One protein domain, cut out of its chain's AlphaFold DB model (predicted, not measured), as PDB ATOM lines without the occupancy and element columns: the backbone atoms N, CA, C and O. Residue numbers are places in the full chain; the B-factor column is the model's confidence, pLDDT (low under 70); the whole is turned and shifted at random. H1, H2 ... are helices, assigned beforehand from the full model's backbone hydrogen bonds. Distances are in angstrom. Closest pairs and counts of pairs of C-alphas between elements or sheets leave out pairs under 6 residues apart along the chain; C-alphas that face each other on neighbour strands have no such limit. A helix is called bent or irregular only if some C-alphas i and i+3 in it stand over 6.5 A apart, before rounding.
ATOM      1  N   GLU A 113      80.943 -14.917  48.663       41.97
ATOM      2  CA  GLU A 113      82.112 -15.747  48.339       41.97
ATOM      3  C   GLU A 113      81.635 -17.202  48.226       41.97
ATOM      4  O   GLU A 113      81.629 -17.944  49.209       41.97
ATOM      5  N   MET A 114      81.144 -17.596  47.049       42.66
ATOM      6  CA  MET A 114      80.608 -18.930  46.850       42.66
ATOM      7  C   MET A 114      81.733 -19.939  47.068       42.66
ATOM      8  O   MET A 114      82.768 -19.866  46.394       42.66
ATOM      9  N   PRO A 115      81.567 -20.917  47.971       49.28
ATOM     10  CA  PRO A 115      82.432 -22.074  47.960       49.28
ATOM     11  C   PRO A 115      82.142 -22.821  46.657       49.28
ATOM     12  O   PRO A 115      81.169 -23.555  46.558       49.28
ATOM     13  N   LEU A 116      82.996 -22.629  45.647       47.44
ATOM     14  CA  LEU A 116      82.841 -23.160  44.286       47.44
ATOM     15  C   LEU A 116      82.486 -24.641  44.181       47.44
ATOM     16  O   LEU A 116      81.995 -25.081  43.155       47.44
ATOM     17  N   TYR A 117      82.751 -25.416  45.224       45.38
ATOM     18  CA  TYR A 117      82.419 -26.828  45.269       45.38
ATOM     19  C   TYR A 117      80.916 -27.103  45.457       45.38
ATOM     20  O   TYR A 117      80.447 -28.136  44.994       45.38
ATOM     21  N   GLU A 118      80.159 -26.199  46.091       49.53
ATOM     22  CA  GLU A 118      78.695 -26.326  46.192       49.53
ATOM     23  C   GLU A 118      78.006 -26.046  44.858       49.53
ATOM     24  O   GLU A 118      77.001 -26.685  44.573       49.53
ATOM     25  N   ALA A 119      78.588 -25.190  44.007       50.28
ATOM     26  CA  ALA A 119      78.067 -24.981  42.661       50.28
ATOM     27  C   ALA A 119      78.082 -26.307  41.884       50.28
ATOM     28  O   ALA A 119      77.054 -26.755  41.422       50.28
ATOM     29  N   TRP A 120      79.212 -27.007  41.801       57.28
ATOM     30  CA  TRP A 120      79.310 -28.187  40.926       57.28
ATOM     31  C   TRP A 120      78.758 -29.494  41.519       57.28
ATOM     32  O   TRP A 120      78.642 -30.483  40.799       57.28
ATOM     33  N   GLY A 121      78.497 -29.533  42.829       51.09
ATOM     34  CA  GLY A 121      78.152 -30.757  43.560       51.09
ATOM     35  C   GLY A 121      76.660 -30.970  43.809       51.09
ATOM     36  O   GLY A 121      76.253 -32.118  43.996       51.09
ATOM     37  N   ASP A 122      75.851 -29.906  43.801       56.38
ATOM     38  CA  ASP A 122      74.417 -29.986  44.092       56.38
ATOM     39  C   ASP A 122      73.609 -29.810  42.797       56.38
ATOM     40  O   ASP A 122      73.225 -28.712  42.394       56.38
ATOM     41  N   TYR A 123      73.360 -30.931  42.116       54.09
ATOM     42  CA  TYR A 123      72.659 -31.051  40.825       54.09
ATOM     43  C   TYR A 123      71.202 -30.520  40.799       54.09
ATOM     44  O   TYR A 123      70.459 -30.820  39.868       54.09
ATOM     45  N   GLY A 124      70.749 -29.775  41.811       59.22
ATOM     46  CA  GLY A 124      69.348 -29.382  41.967       59.22
ATOM     47  C   GLY A 124      69.000 -27.937  41.606       59.22
ATOM     48  O   GLY A 124      67.828 -27.666  41.363       59.22
ATOM     49  N   GLY A 125      69.959 -27.006  41.605       78.50
ATOM     50  CA  GLY A 125      69.620 -25.573  41.614       78.50
ATOM     51  C   GLY A 125      69.905 -24.794  40.333       78.50
ATOM     52  O   GLY A 125      69.198 -23.834  40.044       78.50
ATOM     53  N   TRP A 126      70.954 -25.158  39.598       81.25
ATOM     54  CA  TRP A 126      71.521 -24.286  38.569       81.25
ATOM     55  C   TRP A 126      71.322 -24.848  37.168       81.25
ATOM     56  O   TRP A 126      71.500 -26.043  36.929       81.25
ATOM     57  N   GLY A 127      70.984 -23.959  36.237       85.06
ATOM     58  CA  GLY A 127      70.962 -24.277  34.815       85.06
ATOM     59  C   GLY A 127      72.372 -24.343  34.223       85.06
ATOM     60  O   GLY A 127      73.294 -23.685  34.708       85.06
ATOM     61  N   ASP A 128      72.521 -25.089  33.130       84.25
ATOM     62  CA  ASP A 128      73.776 -25.204  32.374       84.25
ATOM     63  C   ASP A 128      74.382 -23.837  32.009       84.25
ATOM     64  O   ASP A 128      75.590 -23.644  32.123       84.25
ATOM     65  N   ASP A 129      73.545 -22.861  31.651       84.12
ATOM     66  CA  ASP A 129      73.992 -21.511  31.287       84.12
ATOM     67  C   ASP A 129      74.607 -20.757  32.476       84.12
ATOM     68  O   ASP A 129      75.573 -20.008  32.319       84.12
ATOM     69  N   GLN A 130      74.082 -20.968  33.688       84.75
ATOM     70  CA  GLN A 130      74.611 -20.340  34.904       84.75
ATOM     71  C   GLN A 130      75.978 -20.921  35.259       84.75
ATOM     72  O   GLN A 130      76.891 -20.188  35.641       84.75
ATOM     73  N   TYR A 131      76.135 -22.232  35.080       83.94
ATOM     74  CA  TYR A 131      77.413 -22.909  35.230       83.94
ATOM     75  C   TYR A 131      78.445 -22.436  34.212       83.94
ATOM     76  O   TYR A 131      79.562 -22.086  34.595       83.94
ATOM     77  N   MET A 132      78.066 -22.374  32.937       86.44
ATOM     78  CA  MET A 132      78.915 -21.852  31.869       86.44
ATOM     79  C   MET A 132      79.385 -20.429  32.183       86.44
ATOM     80  O   MET A 132      80.578 -20.131  32.117       86.44
ATOM     81  N   PHE A 133      78.463 -19.556  32.597       86.81
ATOM     82  CA  PHE A 133      78.785 -18.180  32.952       86.81
ATOM     83  C   PHE A 133      79.709 -18.090  34.173       86.81
ATOM     84  O   PHE A 133      80.682 -17.332  34.168       86.81
ATOM     85  N   ALA A 134      79.458 -18.893  35.210       84.25
ATOM     86  CA  ALA A 134      80.327 -18.954  36.377       84.25
ATOM     87  C   ALA A 134      81.739 -19.444  36.017       84.25
ATOM     88  O   ALA A 134      82.714 -18.853  36.480       84.25
ATOM     89  N   ASP A 135      81.870 -20.478  35.184       86.50
ATOM     90  CA  ASP A 135      83.158 -20.988  34.690       86.50
ATOM     91  C   ASP A 135      83.930 -19.897  33.923       86.50
ATOM     92  O   ASP A 135      85.105 -19.640  34.207       86.50
ATOM     93  N   LEU A 136      83.238 -19.157  33.050       90.88
ATOM     94  CA  LEU A 136      83.807 -18.049  32.282       90.88
ATOM     95  C   LEU A 136      84.320 -16.905  33.179       90.88
ATOM     96  O   LEU A 136      85.444 -16.427  32.995       90.88
ATOM     97  N   LEU A 137      83.550 -16.499  34.195       88.19
ATOM     98  CA  LEU A 137      83.983 -15.488  35.171       88.19
ATOM     99  C   LEU A 137      85.203 -15.952  35.978       88.19
ATOM    100  O   LEU A 137      86.114 -15.165  36.256       88.19
ATOM    101  N   HIS A 138      85.257 -17.235  36.335       84.75
ATOM    102  CA  HIS A 138      86.407 -17.797  37.042       84.75
ATOM    103  C   HIS A 138      87.662 -17.787  36.185       84.75
ATOM    104  O   HIS A 138      88.741 -17.437  36.675       84.75
ATOM    105  N   TYR A 139      87.521 -18.123  34.907       90.19
ATOM    106  CA  TYR A 139      88.611 -18.044  33.954       90.19
ATOM    107  C   TYR A 139      89.128 -16.605  33.798       90.19
ATOM    108  O   TYR A 139      90.333 -16.374  33.948       90.19
ATOM    109  N   GLN A 140      88.235 -15.618  33.631       92.50
ATOM    110  CA  GLN A 140      88.610 -14.196  33.600       92.50
ATOM    111  C   GLN A 140      89.400 -13.805  34.852       92.50
ATOM    112  O   GLN A 140      90.474 -13.202  34.782       92.50
ATOM    113  N   ARG A 141      88.889 -14.181  36.026       86.69
ATOM    114  CA  ARG A 141      89.503 -13.810  37.296       86.69
ATOM    115  C   ARG A 141      90.887 -14.430  37.478       86.69
ATOM    116  O   ARG A 141      91.778 -13.792  38.037       86.69
ATOM    117  N   GLN A 142      91.105 -15.650  36.993       85.25
ATOM    118  CA  GLN A 142      92.430 -16.273  37.014       85.25
ATOM    119  C   GLN A 142      93.419 -15.580  36.093       85.25
ATOM    120  O   GLN A 142      94.548 -15.308  36.510       85.25
ATOM    121  N   LEU A 143      92.978 -15.244  34.885       89.19
ATOM    122  CA  LEU A 143      93.753 -14.450  33.944       89.19
ATOM    123  C   LEU A 143      94.189 -13.109  34.563       89.19
ATOM    124  O   LEU A 143      95.347 -12.714  34.415       89.19
ATOM    125  N   GLU A 144      93.302 -12.434  35.300       87.44
ATOM    126  CA  GLU A 144      93.598 -11.182  36.015       87.44
ATOM    127  C   GLU A 144      94.594 -11.347  37.170       87.44
ATOM    128  O   GLU A 144      95.459 -10.492  37.369       87.44
ATOM    129  N   MET A 145      94.472 -12.424  37.950       83.44
ATOM    130  CA  MET A 145      95.353 -12.674  39.096       83.44
ATOM    131  C   MET A 145      96.763 -13.095  38.685       83.44
ATOM    132  O   MET A 145      97.702 -12.953  39.478       83.44
ATOM    133  N   ASP A 146      96.935 -13.627  37.475       81.75
ATOM    134  CA  ASP A 146      98.247 -14.028  36.999       81.75
ATOM    135  C   ASP A 146      99.079 -12.828  36.539       81.75
ATOM    136  O   ASP A 146      99.007 -12.349  35.406       81.75
ATOM    137  N   THR A 147      99.930 -12.357  37.445       80.56
ATOM    138  CA  THR A 147     100.858 -11.247  37.199       80.56
ATOM    139  C   THR A 147     101.991 -11.590  36.229       80.56
ATOM    140  O   THR A 147     102.728 -10.692  35.821       80.56
ATOM    141  N   ALA A 148     102.165 -12.861  35.846       82.12
ATOM    142  CA  ALA A 148     103.151 -13.240  34.837       82.12
ATOM    143  C   ALA A 148     102.691 -13.024  33.403       82.12
ATOM    144  O   ALA A 148     103.544 -12.843  32.521       82.12
ATOM    145  N   LEU A 149     101.379 -13.077  33.182       84.62
ATOM    146  CA  LEU A 149     100.779 -12.781  31.896       84.62
ATOM    147  C   LEU A 149     100.837 -11.270  31.689       84.62
ATOM    148  O   LEU A 149     100.426 -10.486  32.545       84.62
ATOM    149  N   ASN A 150     101.376 -10.858  30.543       89.44
ATOM    150  CA  ASN A 150     101.217  -9.476  30.117       89.44
ATOM    151  C   ASN A 150      99.763  -9.257  29.663       89.44
ATOM    152  O   ASN A 150      99.024 -10.208  29.401       89.44
ATOM    153  N   GLU A 151      99.352  -7.996  29.576       87.12
ATOM    154  CA  GLU A 151      97.968  -7.661  29.228       87.12
ATOM    155  C   GLU A 151      97.573  -8.192  27.843       87.12
ATOM    156  O   GLU A 151      96.460  -8.667  27.658       87.12
ATOM    157  N   GLN A 152      98.502  -8.179  26.884       89.25
ATOM    158  CA  GLN A 152      98.257  -8.664  25.526       89.25
ATOM    159  C   GLN A 152      97.944 -10.167  25.494       89.25
ATOM    160  O   GLN A 152      97.000 -10.585  24.835       89.25
ATOM    161  N   GLU A 153      98.711 -10.978  26.219       89.44
ATOM    162  CA  GLU A 153      98.495 -12.421  26.342       89.44
ATOM    163  C   GLU A 153      97.199 -12.714  27.097       89.44
ATOM    164  O   GLU A 153      96.469 -13.634  26.735       89.44
ATOM    165  N   ARG A 154      96.887 -11.910  28.121       91.44
ATOM    166  CA  ARG A 154      95.624 -12.011  28.854       91.44
ATOM    167  C   ARG A 154      94.430 -11.786  27.926       91.44
ATOM    168  O   ARG A 154      93.515 -12.604  27.917       91.44
ATOM    169  N   LEU A 155      94.468 -10.713  27.135       90.50
ATOM    170  CA  LEU A 155      93.428 -10.384  26.162       90.50
ATOM    171  C   LEU A 155      93.322 -11.451  25.074       90.50
ATOM    172  O   LEU A 155      92.218 -11.915  24.818       90.50
ATOM    173  N   ARG A 156      94.447 -11.917  24.510       93.75
ATOM    174  CA  ARG A 156      94.434 -12.980  23.490       93.75
ATOM    175  C   ARG A 156      93.716 -14.230  23.998       93.75
ATOM    176  O   ARG A 156      92.837 -14.756  23.331       93.75
ATOM    177  N   ARG A 157      94.046 -14.677  25.210       93.31
ATOM    178  CA  ARG A 157      93.443 -15.864  25.837       93.31
ATOM    179  C   ARG A 157      91.978 -15.688  26.200       93.31
ATOM    180  O   ARG A 157      91.225 -16.660  26.202       93.31
ATOM    181  N   TRP A 158      91.595 -14.473  26.570       94.19
ATOM    182  CA  TRP A 158      90.205 -14.134  26.823       94.19
ATOM    183  C   TRP A 158      89.392 -14.169  25.528       94.19
ATOM    184  O   TRP A 158      88.360 -14.824  25.479       94.19
ATOM    185  N   GLU A 159      89.898 -13.554  24.458       95.00
ATOM    186  CA  GLU A 159      89.271 -13.573  23.134       95.00
ATOM    187  C   GLU A 159      89.178 -14.994  22.562       95.00
ATOM    188  O   GLU A 159      88.128 -15.380  22.057       95.00
ATOM    189  N   GLU A 160      90.237 -15.800  22.680       95.38
ATOM    190  CA  GLU A 160      90.211 -17.209  22.269       95.38
ATOM    191  C   GLU A 160      89.153 -18.006  23.046       95.38
ATOM    192  O   GLU A 160      88.456 -18.833  22.458       95.38
ATOM    193  N   ARG A 161      88.988 -17.737  24.350       94.94
ATOM    194  CA  ARG A 161      87.937 -18.375  25.147       94.94
ATOM    195  C   ARG A 161      86.543 -17.907  24.732       94.94
ATOM    196  O   ARG A 161      85.665 -18.747  24.603       94.94
ATOM    197  N   LEU A 162      86.335 -16.618  24.470       94.38
ATOM    198  CA  LEU A 162      85.043 -16.118  23.984       94.38
ATOM    199  C   LEU A 162      84.660 -16.738  22.635       94.38
ATOM    200  O   LEU A 162      83.539 -17.209  22.486       94.38
ATOM    201  N   ARG A 163      85.609 -16.847  21.698       94.75
ATOM    202  CA  ARG A 163      85.384 -17.552  20.424       94.75
ATOM    203  C   ARG A 163      84.992 -19.008  20.628       94.75
ATOM    204  O   ARG A 163      84.227 -19.545  19.843       94.75
ATOM    205  N   TRP A 164      85.542 -19.658  21.652       95.56
ATOM    206  CA  TRP A 164      85.181 -21.025  22.003       95.56
ATOM    207  C   TRP A 164      83.743 -21.111  22.557       95.56
ATOM    208  O   TRP A 164      83.010 -22.032  22.199       95.56
ATOM    209  N   GLU A 165      83.313 -20.135  23.367       93.00
ATOM    210  CA  GLU A 165      81.938 -20.059  23.892       93.00
ATOM    211  C   GLU A 165      80.901 -19.805  22.780       93.00
ATOM    212  O   GLU A 165      79.770 -20.272  22.884       93.00
ATOM    213  N   GLU A 166      81.287 -19.118  21.699       94.12
ATOM    214  CA  GLU A 166      80.436 -18.845  20.527       94.12
ATOM    215  C   GLU A 166      80.192 -20.070  19.630       94.12
ATOM    216  O   GLU A 166      79.254 -20.060  18.831       94.12
ATOM    217  N   LEU A 167      81.004 -21.125  19.751       95.50
ATOM    218  CA  LEU A 167      80.844 -22.343  18.953       95.50
ATOM    219  C   LEU A 167      79.541 -23.067  19.298       95.50
ATOM    220  O   LEU A 167      79.043 -22.981  20.425       95.50
ATOM    221  N   ASP A 168      79.018 -23.847  18.356       95.94
ATOM    222  CA  ASP A 168      77.912 -24.750  18.657       95.94
ATOM    223  C   ASP A 168      78.374 -25.944  19.519       95.94
ATOM    224  O   ASP A 168      79.560 -26.258  19.629       95.94
ATOM    225  N   GLU A 169      77.432 -26.626  20.171       93.38
ATOM    226  CA  GLU A 169      77.758 -27.719  21.096       93.38
ATOM    227  C   GLU A 169      78.437 -28.921  20.405       93.38
ATOM    228  O   GLU A 169      79.290 -29.589  21.001       93.38
ATOM    229  N   ALA A 170      78.083 -29.208  19.147       95.25
ATOM    230  CA  ALA A 170      78.652 -30.324  18.397       95.25
ATOM    231  C   ALA A 170      80.115 -30.041  18.026       95.25
ATOM    232  O   ALA A 170      80.992 -30.890  18.218       95.25
ATOM    233  N   GLU A 171      80.387 -28.821  17.578       96.38
ATOM    234  CA  GLU A 171      81.704 -28.307  17.257       96.38
ATOM    235  C   GLU A 171      82.572 -28.188  18.510       96.38
ATOM    236  O   GLU A 171      83.720 -28.638  18.489       96.38
ATOM    237  N   ARG A 172      82.037 -27.685  19.634       95.38
ATOM    238  CA  ARG A 172      82.755 -27.681  20.924       95.38
ATOM    239  C   ARG A 172      83.218 -29.080  21.294       95.38
ATOM    240  O   ARG A 172      84.386 -29.262  21.626       95.38
ATOM    241  N   SER A 173      82.330 -30.071  21.211       94.81
ATOM    242  CA  SER A 173      82.646 -31.466  21.534       94.81
ATOM    243  C   SER A 173      83.718 -32.046  20.607       94.81
ATOM    244  O   SER A 173      84.654 -32.701  21.073       94.81
ATOM    245  N   MET A 174      83.634 -31.763  19.302       96.50
ATOM    246  CA  MET A 174      84.635 -32.191  18.324       96.50
ATOM    247  C   MET A 174      85.997 -31.536  18.586       96.50
ATOM    248  O   MET A 174      86.998 -32.243  18.734       96.50
ATOM    249  N   ARG A 175      86.036 -30.202  18.704       96.06
ATOM    250  CA  ARG A 175      87.265 -29.436  18.946       96.06
ATOM    251  C   ARG A 175      87.893 -29.773  20.291       96.06
ATOM    252  O   ARG A 175      89.107 -29.889  20.382       96.06
ATOM    253  N   TYR A 176      87.094 -29.977  21.335       94.94
ATOM    254  CA  TYR A 176      87.604 -30.351  22.653       94.94
ATOM    255  C   TYR A 176      88.388 -31.668  22.609       94.94
ATOM    256  O   TYR A 176      89.440 -31.784  23.230       94.94
ATOM    257  N   ARG A 177      87.905 -32.653  21.842       93.38
ATOM    258  CA  ARG A 177      88.572 -33.956  21.690       93.38
ATOM    259  C   ARG A 177      89.829 -33.894  20.826       93.38
ATOM    260  O   ARG A 177      90.707 -34.732  21.010       93.38
ATOM    261  N   SER A 178      89.897 -32.960  19.876       95.00
ATOM    262  CA  SER A 178      91.059 -32.790  18.996       95.00
ATOM    263  C   SER A 178      92.112 -31.829  19.553       95.00
ATOM    264  O   SER A 178      93.265 -31.888  19.129       95.00
ATOM    265  N   MET A 179      91.749 -30.960  20.500       94.06
ATOM    266  CA  MET A 179      92.681 -30.030  21.129       94.06
ATOM    267  C   MET A 179      93.726 -30.752  21.979       94.06
ATOM    268  O   MET A 179      93.439 -31.664  22.754       94.06
ATOM    269  N   ASP A 180      94.956 -30.255  21.889       91.38
ATOM    270  CA  ASP A 180      96.038 -30.671  22.767       91.38
ATOM    271  C   ASP A 180      95.745 -30.275  24.237       91.38
ATOM    272  O   ASP A 180      95.188 -29.198  24.494       91.38
ATOM    273  N   PRO A 181      96.134 -31.095  25.238       87.00
ATOM    274  CA  PRO A 181      95.903 -30.791  26.651       87.00
ATOM    275  C   PRO A 181      96.430 -29.426  27.117       87.00
ATOM    276  O   PRO A 181      95.840 -28.816  28.019       87.00
ATOM    277  N   TYR A 182      97.514 -28.914  26.525       84.50
ATOM    278  CA  TYR A 182      98.021 -27.578  26.829       84.50
ATOM    279  C   TYR A 182      97.095 -26.485  26.296       84.50
ATOM    280  O   TYR A 182      96.873 -25.511  27.013       84.50
ATOM    281  N   ALA A 183      96.518 -26.662  25.104       89.94
ATOM    282  CA  ALA A 183      95.539 -25.734  24.531       89.94
ATOM    283  C   ALA A 183      94.243 -25.710  25.357       89.94
ATOM    284  O   ALA A 183      93.738 -24.642  25.711       89.94
ATOM    285  N   LEU A 184      93.760 -26.887  25.771       90.69
ATOM    286  CA  LEU A 184      92.626 -26.986  26.694       90.69
ATOM    287  C   LEU A 184      92.913 -26.243  28.000       90.69
ATOM    288  O   LEU A 184      92.070 -25.512  28.508       90.69
ATOM    289  N   SER A 185      94.117 -26.385  28.544       86.06
ATOM    290  CA  SER A 185      94.485 -25.713  29.792       86.06
ATOM    291  C   SER A 185      94.643 -24.203  29.611       86.06
ATOM    292  O   SER A 185      94.206 -23.434  30.464       86.06
ATOM    293  N   SER A 186      95.217 -23.747  28.491       87.50
ATOM    294  CA  SER A 186      95.365 -22.316  28.220       87.50
ATOM    295  C   SER A 186      94.036 -21.592  28.102       87.50
ATOM    296  O   SER A 186      93.991 -20.436  28.505       87.50
ATOM    297  N   LEU A 187      92.997 -22.277  27.613       91.75
ATOM    298  CA  LEU A 187      91.627 -21.770  27.507       91.75
ATOM    299  C   LEU A 187      90.774 -22.042  28.749       91.75
ATOM    300  O   LEU A 187      89.599 -21.692  28.771       91.75
ATOM    301  N   GLY A 188      91.324 -22.699  29.771       88.81
ATOM    302  CA  GLY A 188      90.563 -23.102  30.949       88.81
ATOM    303  C   GLY A 188      89.444 -24.102  30.667       88.81
ATOM    304  O   GLY A 188      88.401 -24.072  31.303       88.81
ATOM    305  N   LEU A 189      89.658 -24.983  29.698       91.00
ATOM    306  CA  LEU A 189      88.752 -26.065  29.324       91.00
ATOM    307  C   LEU A 189      89.186 -27.409  29.918       91.00
ATOM    308  O   LEU A 189      88.383 -28.326  30.013       91.00
ATOM    309  N   SER A 190      90.446 -27.546  30.349       86.62
ATOM    310  CA  SER A 190      90.981 -28.815  30.871       86.62
ATOM    311  C   SER A 190      90.314 -29.309  32.164       86.62
ATOM    312  O   SER A 190      90.515 -30.457  32.547       86.62
ATOM    313  N   GLY A 191      89.583 -28.437  32.859       82.94
ATOM    314  CA  GLY A 191      88.866 -28.711  34.104       82.94
ATOM    315  C   GLY A 191      87.590 -27.871  34.178       82.94
ATOM    316  O   GLY A 191      87.168 -27.297  33.176       82.94
ATOM    317  N   GLY A 192      86.979 -27.789  35.360       82.31
ATOM    318  CA  GLY A 192      85.751 -27.009  35.556       82.31
ATOM    319  C   GLY A 192      84.542 -27.573  34.806       82.31
ATOM    320  O   GLY A 192      84.429 -28.792  34.640       82.31
ATOM    321  N   PHE A 193      83.646 -26.686  34.367       86.81
ATOM    322  CA  PHE A 193      82.393 -27.066  33.706       86.81
ATOM    323  C   PHE A 193      82.633 -27.884  32.445       86.81
ATOM    324  O   PHE A 193      82.117 -28.991  32.302       86.81
ATOM    325  N   TRP A 194      83.444 -27.342  31.537       88.75
ATOM    326  CA  TRP A 194      83.651 -27.921  30.216       88.75
ATOM    327  C   TRP A 194      84.474 -29.192  30.263       88.75
ATOM    328  O   TRP A 194      84.132 -30.159  29.585       88.75
ATOM    329  N   GLY A 195      85.483 -29.231  31.138       86.88
ATOM    330  CA  GLY A 195      86.237 -30.450  31.396       86.88
ATOM    331  C   GLY A 195      85.331 -31.584  31.874       86.88
ATOM    332  O   GLY A 195      85.447 -32.705  31.389       86.88
ATOM    333  N   HIS A 196      84.383 -31.295  32.767       85.25
ATOM    334  CA  HIS A 196      83.413 -32.286  33.231       85.25
ATOM    335  C   HIS A 196      82.402 -32.669  32.137       85.25
ATOM    336  O   HIS A 196      82.200 -33.852  31.857       85.25
ATOM    337  N   ARG A 197      81.786 -31.677  31.489       88.81
ATOM    338  CA  ARG A 197      80.719 -31.860  30.494       88.81
ATOM    339  C   ARG A 197      81.182 -32.620  29.252       88.81
ATOM    340  O   ARG A 197      80.453 -33.468  28.750       88.81
ATOM    341  N   LEU A 198      82.396 -32.355  28.772       89.81
ATOM    342  CA  LEU A 198      82.924 -32.930  27.529       89.81
ATOM    343  C   LEU A 198      83.756 -34.205  27.753       89.81
ATOM    344  O   LEU A 198      84.419 -34.690  26.834       89.81
ATOM    345  N   GLY A 199      83.693 -34.788  28.956       82.81
ATOM    346  CA  GLY A 199      84.328 -36.072  29.268       82.81
ATOM    347  C   GLY A 199      85.840 -35.991  29.492       82.81
ATOM    348  O   GLY A 199      86.549 -36.985  29.323       82.81
ATOM    349  N   GLY A 200      86.354 -34.819  29.871       77.81
ATOM    350  CA  GLY A 200      87.700 -34.680  30.412       77.81
ATOM    351  C   GLY A 200      87.882 -35.514  31.681       77.81
ATOM    352  O   GLY A 200      86.921 -35.857  32.373       77.81
ATOM    353  N   ARG A 201      89.134 -35.866  32.001       64.19
ATOM    354  CA  ARG A 201      89.465 -36.559  33.255       64.19
ATOM    355  C   ARG A 201      89.225 -35.621  34.441       64.19
ATOM    356  O   ARG A 201      90.117 -34.887  34.837       64.19
ATOM    357  N   SER A 202      87.980 -35.663  34.905       53.25
ATOM    358  CA  SER A 202      87.357 -35.416  36.210       53.25
ATOM    359  C   SER A 202      88.205 -34.959  37.405       53.25
ATOM    360  O   SER A 202      87.947 -35.394  38.526       53.25
ATOM    361  N   ASP A 203      89.150 -34.050  37.226       57.53
ATOM    362  CA  ASP A 203      89.530 -33.164  38.309       57.53
ATOM    363  C   ASP A 203      88.700 -31.888  38.130       57.53
ATOM    364  O   ASP A 203      88.967 -31.069  37.252       57.53
ATOM    365  N   LEU A 204      87.705 -31.678  39.003       54.75
ATOM    366  CA  LEU A 204      87.013 -30.387  39.211       54.75
ATOM    367  C   LEU A 204      87.980 -29.292  39.723       54.75
ATOM    368  O   LEU A 204      87.584 -28.284  40.307       54.75
ATOM    369  N   ASP A 205      89.281 -29.506  39.546       56.25
ATOM    370  CA  ASP A 205      90.336 -28.558  39.783       56.25
ATOM    371  C   ASP A 205      90.219 -27.470  38.726       56.25
ATOM    372  O   ASP A 205      90.736 -27.569  37.618       56.25
ATOM    373  N   LEU A 206      89.609 -26.363  39.127       55.44
ATOM    374  CA  LEU A 206      89.536 -25.117  38.365       55.44
ATOM    375  C   LEU A 206      90.908 -24.464  38.182       55.44
ATOM    376  O   LEU A 206      90.996 -23.287  37.882       55.44
ATOM    377  N   GLY A 207      92.010 -25.180  38.390       58.84
ATOM    378  CA  GLY A 207      93.351 -24.677  38.155       58.84
ATOM    379  C   GLY A 207      93.653 -24.636  36.662       58.84
ATOM    380  O   GLY A 207      94.544 -25.352  36.220       58.84
ATOM    381  N   TYR A 208      92.946 -23.807  35.897       65.00
ATOM    382  CA  TYR A 208      93.117 -23.653  34.450       65.00
ATOM    383  C   TYR A 208      94.577 -23.339  34.093       65.00
ATOM    384  O   TYR A 208      95.175 -23.919  33.190       65.00
ATOM    385  N   LEU A 209      95.225 -22.513  34.916       57.72
ATOM    386  CA  LEU A 209      96.624 -22.132  34.738       57.72
ATOM    387  C   LEU A 209      97.626 -23.197  35.226       57.72
ATOM    388  O   LEU A 209      98.838 -22.963  35.206       57.72
ATOM    389  N   ARG A 210      97.164 -24.381  35.672       62.72
ATOM    390  CA  ARG A 210      98.060 -25.409  36.215       62.72
ATOM    391  C   ARG A 210      98.948 -26.061  35.160       62.72
ATOM    392  O   ARG A 210     100.105 -26.362  35.444       62.72
ATOM    393  N   ASN A 211      98.474 -26.266  33.948       62.72
ATOM    394  CA  ASN A 211      99.290 -27.000  32.976       62.72
ATOM    395  C   ASN A 211     100.118 -26.074  32.089       62.72
ATOM    396  O   ASN A 211     100.831 -26.527  31.202       62.72
ATOM    397  N   LEU A 212     100.076 -24.769  32.348       63.00
ATOM    398  CA  LEU A 212     100.928 -23.827  31.650       63.00
ATOM    399  C   LEU A 212     102.348 -23.894  32.207       63.00
ATOM    400  O   LEU A 212     102.564 -23.770  33.417       63.00
ATOM    401  N   ASN A 213     103.320 -23.998  31.301       64.50
ATOM    402  CA  ASN A 213     104.742 -23.808  31.588       64.50
ATOM    403  C   ASN A 213     105.053 -22.324  31.835       64.50
ATOM    404  O   ASN A 213     105.820 -21.681  31.120       64.50
ATOM    405  N   LEU A 214     104.428 -21.757  32.864       68.12
ATOM    406  CA  LEU A 214     104.735 -20.423  33.344       68.12
ATOM    407  C   LEU A 214     106.039 -20.491  34.137       68.12
ATOM    408  O   LEU A 214     106.114 -21.117  35.193       68.12
ATOM    409  N   THR A 215     107.074 -19.825  33.632       66.12
ATOM    410  CA  THR A 215     108.369 -19.686  34.318       66.12
ATOM    411  C   THR A 215     108.305 -18.728  35.512       66.12
ATOM    412  O   THR A 215     109.182 -18.746  36.371       66.12
ATOM    413  N   ARG A 216     107.263 -17.893  35.582       62.41
ATOM    414  CA  ARG A 216     107.031 -16.861  36.603       62.41
ATOM    415  C   ARG A 216     105.529 -16.722  36.873       62.41
ATOM    416  O   ARG A 216     104.737 -17.195  36.070       62.41
ATOM    417  N   GLY A 217     105.139 -16.059  37.962       69.12
ATOM    418  CA  GLY A 217     103.733 -15.741  38.265       69.12
ATOM    419  C   GLY A 217     103.123 -16.562  39.386       69.12
ATOM    420  O   GLY A 217     103.686 -17.571  39.821       69.12
ATOM    421  N   LEU A 218     101.952 -16.113  39.839       68.88
ATOM    422  CA  LEU A 218     101.239 -16.665  40.992       68.88
ATOM    423  C   LEU A 218     100.911 -18.156  40.803       68.88
ATOM    424  O   LEU A 218     100.944 -18.924  41.760       68.88
ATOM    425  N   PHE A 219     100.672 -18.571  39.558       70.06
ATOM    426  CA  PHE A 219     100.298 -19.939  39.204       70.06
ATOM    427  C   PHE A 219     101.449 -20.772  38.631       70.06
ATOM    428  O   PHE A 219     101.232 -21.923  38.253       70.06
ATOM    429  N   SER A 220     102.681 -20.256  38.599       71.56
ATOM    430  CA  SER A 220     103.846 -21.045  38.175       71.56
ATOM    431  C   SER A 220     104.137 -22.200  39.142       71.56
ATOM    432  O   SER A 220     103.850 -22.122  40.341       71.56
ATOM    433  N   ALA A 221     104.717 -23.291  38.629       69.56
ATOM    434  CA  ALA A 221     104.993 -24.501  39.409       69.56
ATOM    435  C   ALA A 221     105.711 -24.255  40.763       69.56
ATOM    436  O   ALA A 221     105.287 -24.855  41.755       69.56
ATOM    437  N   PRO A 222     106.708 -23.347  40.878       70.00
ATOM    438  CA  PRO A 222     107.373 -23.071  42.155       70.00
ATOM    439  C   PRO A 222     106.421 -22.507  43.221       70.00
ATOM    440  O   PRO A 222     106.430 -22.959  44.370       70.00
ATOM    441  N   TYR A 223     105.547 -21.569  42.839       65.62
ATOM    442  CA  TYR A 223     104.634 -20.870  43.753       65.62
ATOM    443  C   TYR A 223     103.451 -21.733  44.201       65.62
ATOM    444  O   TYR A 223     102.884 -21.504  45.267       65.62
ATOM    445  N   ARG A 224     103.130 -22.806  43.474       65.19
ATOM    446  CA  ARG A 224     102.067 -23.743  43.882       65.19
ATOM    447  C   ARG A 224     102.348 -24.423  45.208       65.19
ATOM    448  O   ARG A 224     101.457 -24.555  46.043       65.19
ATOM    449  N   SER A 225     103.608 -24.791  45.428       66.69
ATOM    450  CA  SER A 225     104.040 -25.383  46.691       66.69
ATOM    451  C   SER A 225     103.891 -24.414  47.876       66.69
ATOM    452  O   SER A 225     103.730 -24.856  49.016       66.69
ATOM    453  N   HIS A 226     103.875 -23.100  47.620       63.81
ATOM    454  CA  HIS A 226     103.709 -22.077  48.649       63.81
ATOM    455  C   HIS A 226     102.263 -21.949  49.145       63.81
ATOM    456  O   HIS A 226     102.080 -21.708  50.336       63.81
ATOM    457  N   PHE A 227     101.235 -22.181  48.320       65.38
ATOM    458  CA  PHE A 227      99.838 -22.146  48.798       65.38
ATOM    459  C   PHE A 227      99.531 -23.246  49.810       65.38
ATOM    460  O   PHE A 227      98.796 -23.014  50.768       65.38
ATOM    461  N   VAL A 228     100.154 -24.415  49.640       62.81
ATOM    462  CA  VAL A 228     100.058 -25.528  50.596       62.81
ATOM    463  C   VAL A 228     100.758 -25.177  51.915       62.81
ATOM    464  O   VAL A 228     100.287 -25.548  52.987       62.81
ATOM    465  N   ARG A 229     101.872 -24.432  51.859       63.84
ATOM    466  CA  ARG A 229     102.662 -24.042  53.044       63.84
ATOM    467  C   ARG A 229     102.098 -22.831  53.790       63.84
ATOM    468  O   ARG A 229     102.316 -22.707  54.991       63.84
ATOM    469  N   HIS A 230     101.377 -21.940  53.110       66.81
ATOM    470  CA  HIS A 230     100.850 -20.701  53.682       66.81
ATOM    471  C   HIS A 230      99.318 -20.706  53.685       66.81
ATOM    472  O   HIS A 230      98.683 -20.133  52.801       66.81
ATOM    473  N   ALA A 231      98.719 -21.296  54.723       61.72
ATOM    474  CA  ALA A 231      97.268 -21.487  54.835       61.72
ATOM    475  C   ALA A 231      96.432 -20.201  54.660       61.72
ATOM    476  O   ALA A 231      95.321 -20.269  54.146       61.72
ATOM    477  N   ASN A 232      96.952 -19.028  55.034       62.78
ATOM    478  CA  ASN A 232      96.247 -17.750  54.858       62.78
ATOM    479  C   ASN A 232      96.177 -17.316  53.384       62.78
ATOM    480  O   ASN A 232      95.137 -16.845  52.933       62.78
ATOM    481  N   LEU A 233      97.261 -17.516  52.624       61.44
ATOM    482  CA  LEU A 233      97.252 -17.321  51.172       61.44
ATOM    483  C   LEU A 233      96.383 -18.398  50.519       61.44
ATOM    484  O   LEU A 233      95.526 -18.078  49.706       61.44
ATOM    485  N   GLY A 234      96.532 -19.652  50.951       62.69
ATOM    486  CA  GLY A 234      95.688 -20.760  50.519       62.69
ATOM    487  C   GLY A 234      94.200 -20.449  50.666       62.69
ATOM    488  O   GLY A 234      93.475 -20.643  49.709       62.69
ATOM    489  N   ARG A 235      93.748 -19.889  51.798       64.31
ATOM    490  CA  ARG A 235      92.343 -19.484  52.016       64.31
ATOM    491  C   ARG A 235      91.893 -18.345  51.109       64.31
ATOM    492  O   ARG A 235      90.801 -18.417  50.568       64.31
ATOM    493  N   ARG A 236      92.732 -17.324  50.914       64.75
ATOM    494  CA  ARG A 236      92.394 -16.179  50.055       64.75
ATOM    495  C   ARG A 236      92.240 -16.572  48.583       64.75
ATOM    496  O   ARG A 236      91.463 -15.958  47.867       64.75
ATOM    497  N   TYR A 237      92.980 -17.588  48.147       63.56
ATOM    498  CA  TYR A 237      92.946 -18.085  46.772       63.56
ATOM    499  C   TYR A 237      92.287 -19.469  46.644       63.56
ATOM    500  O   TYR A 237      92.287 -20.046  45.562       63.56
ATOM    501  N   MET A 238      91.707 -20.000  47.727       60.09
ATOM    502  CA  MET A 238      91.058 -21.318  47.775       60.09
ATOM    503  C   MET A 238      89.933 -21.486  46.752       60.09
ATOM    504  O   MET A 238      89.812 -22.589  46.240       60.09
ATOM    505  N   PRO A 239      89.143 -20.452  46.405       60.78
ATOM    506  CA  PRO A 239      88.168 -20.554  45.318       60.78
ATOM    507  C   PRO A 239      88.787 -21.019  43.983       60.78
ATOM    508  O   PRO A 239      88.136 -21.663  43.171       60.78
ATOM    509  N   TYR A 240      90.079 -20.761  43.774       57.78
ATOM    510  CA  TYR A 240      90.793 -21.035  42.524       57.78
ATOM    511  C   TYR A 240      91.670 -22.297  42.584       57.78
ATOM    512  O   TYR A 240      92.369 -22.624  41.624       57.78
ATOM    513  N   PHE A 241      91.668 -23.009  43.714       54.94
ATOM    514  CA  PHE A 241      92.442 -24.231  43.923       54.94
ATOM    515  C   PHE A 241      91.556 -25.307  44.548       54.94
ATOM    516  O   PHE A 241      90.868 -25.056  45.533       54.94
TER     517      PHE A 241
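Overview. This is residues 113 to 241 of the 403 residues of an uncharacterized protein of Leucosporidium creatinivorum (UniProt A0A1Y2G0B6). A hairpin of the two longest helices, H2 and H3, makes a wall, and the short helices H4, H5, H6 and H7 with their links lie in a second, looser layer over one side of it. H8 and H9 make a corner at one end of the domain, and H1 runs beside H2 at an edge. The printed part has 129 residues with nine named helices, H1 to H9 in chain order, and no named strand; the class is all helix. It is compact, with a radius of gyration of the C-alphas of 14.6 A and spans of 41 by 35 by 24 A.

Arrangement. The hub is H2, residues 128 to 145, which touches three helices. Its residues 140 to 144 touch H3, residues 151 to 165, closest at the C-alphas of Leu 143 and Arg 154, 5.9 A; the two are a hairpin at a shallow tilt of 11 degrees, opposite ways. With residues 131 to 135, H2 touches H6, residues 192 to 197, closest at the C-alphas of Asp 135 and Phe 193, 6.2 A, at 37 degrees, only just a steep tilt. With residues 139 to 142, H2 only just touches H7, residues 208 to 211, with 3 pairs of C-alphas within 8 A, the closest being Tyr 139 and Tyr 208, 7.2 A. H7 also touches H5, residues 181 to 186, where the closest C-alphas, of Ser 185 and Tyr 208, are 5.3 A apart. H4, residues 169 to 178, is close to H3 but not clearly touching, with the C-alphas of Trp 164 and Arg 172 closest at 7.2 A. H1, residues 116 to 121, is close to H2 but not clearly touching, with Ala 119 and Tyr 131 the closest C-alphas at 7.7 A. H8, residues 221 to 229, only just touches H9, residues 231 to 236, with 3 pairs within 8 A and only at the corner; the C-alphas of Phe 227 and Gly 234 are closest, 4.7 A. H8 and H9 are both apart from H2. Each O i to N i+4 pair is within hydrogen-bond range in H2, H3, H4, H5, H6 and H9, against 1 of 2 in H1 and 1 of 5 in H8, where 4 of 6 O i to N i+3 pairs are; H7 is too short for an i+4 pair.

Along the chain. H2 runs 25.8 A, from C-alpha 128 at (73.776, -25.204, 32.374) to C-alpha 145 at (95.353, -12.674, 39.096). H3 is 21.0 A long, H4 14.4 A and H8 13.8 A. H7 is irregular: C-alphas 208 and 211 are 7.2 A apart. H9 ends with C-alpha 236 at (92.394, -16.179, 50.055).

Size, cuts and confidence. The C-alphas of Ala 170 and His 230 are the two farthest apart, 42.8 A. The printed part has no cut and no long link. Residues 122 to 127 and 228 to 233 stand free. Mean pLDDT of the printed part is 77.2, and 50 residues are under 70, namely 113 to 124, 201 to 218, 221 and 223 to 241.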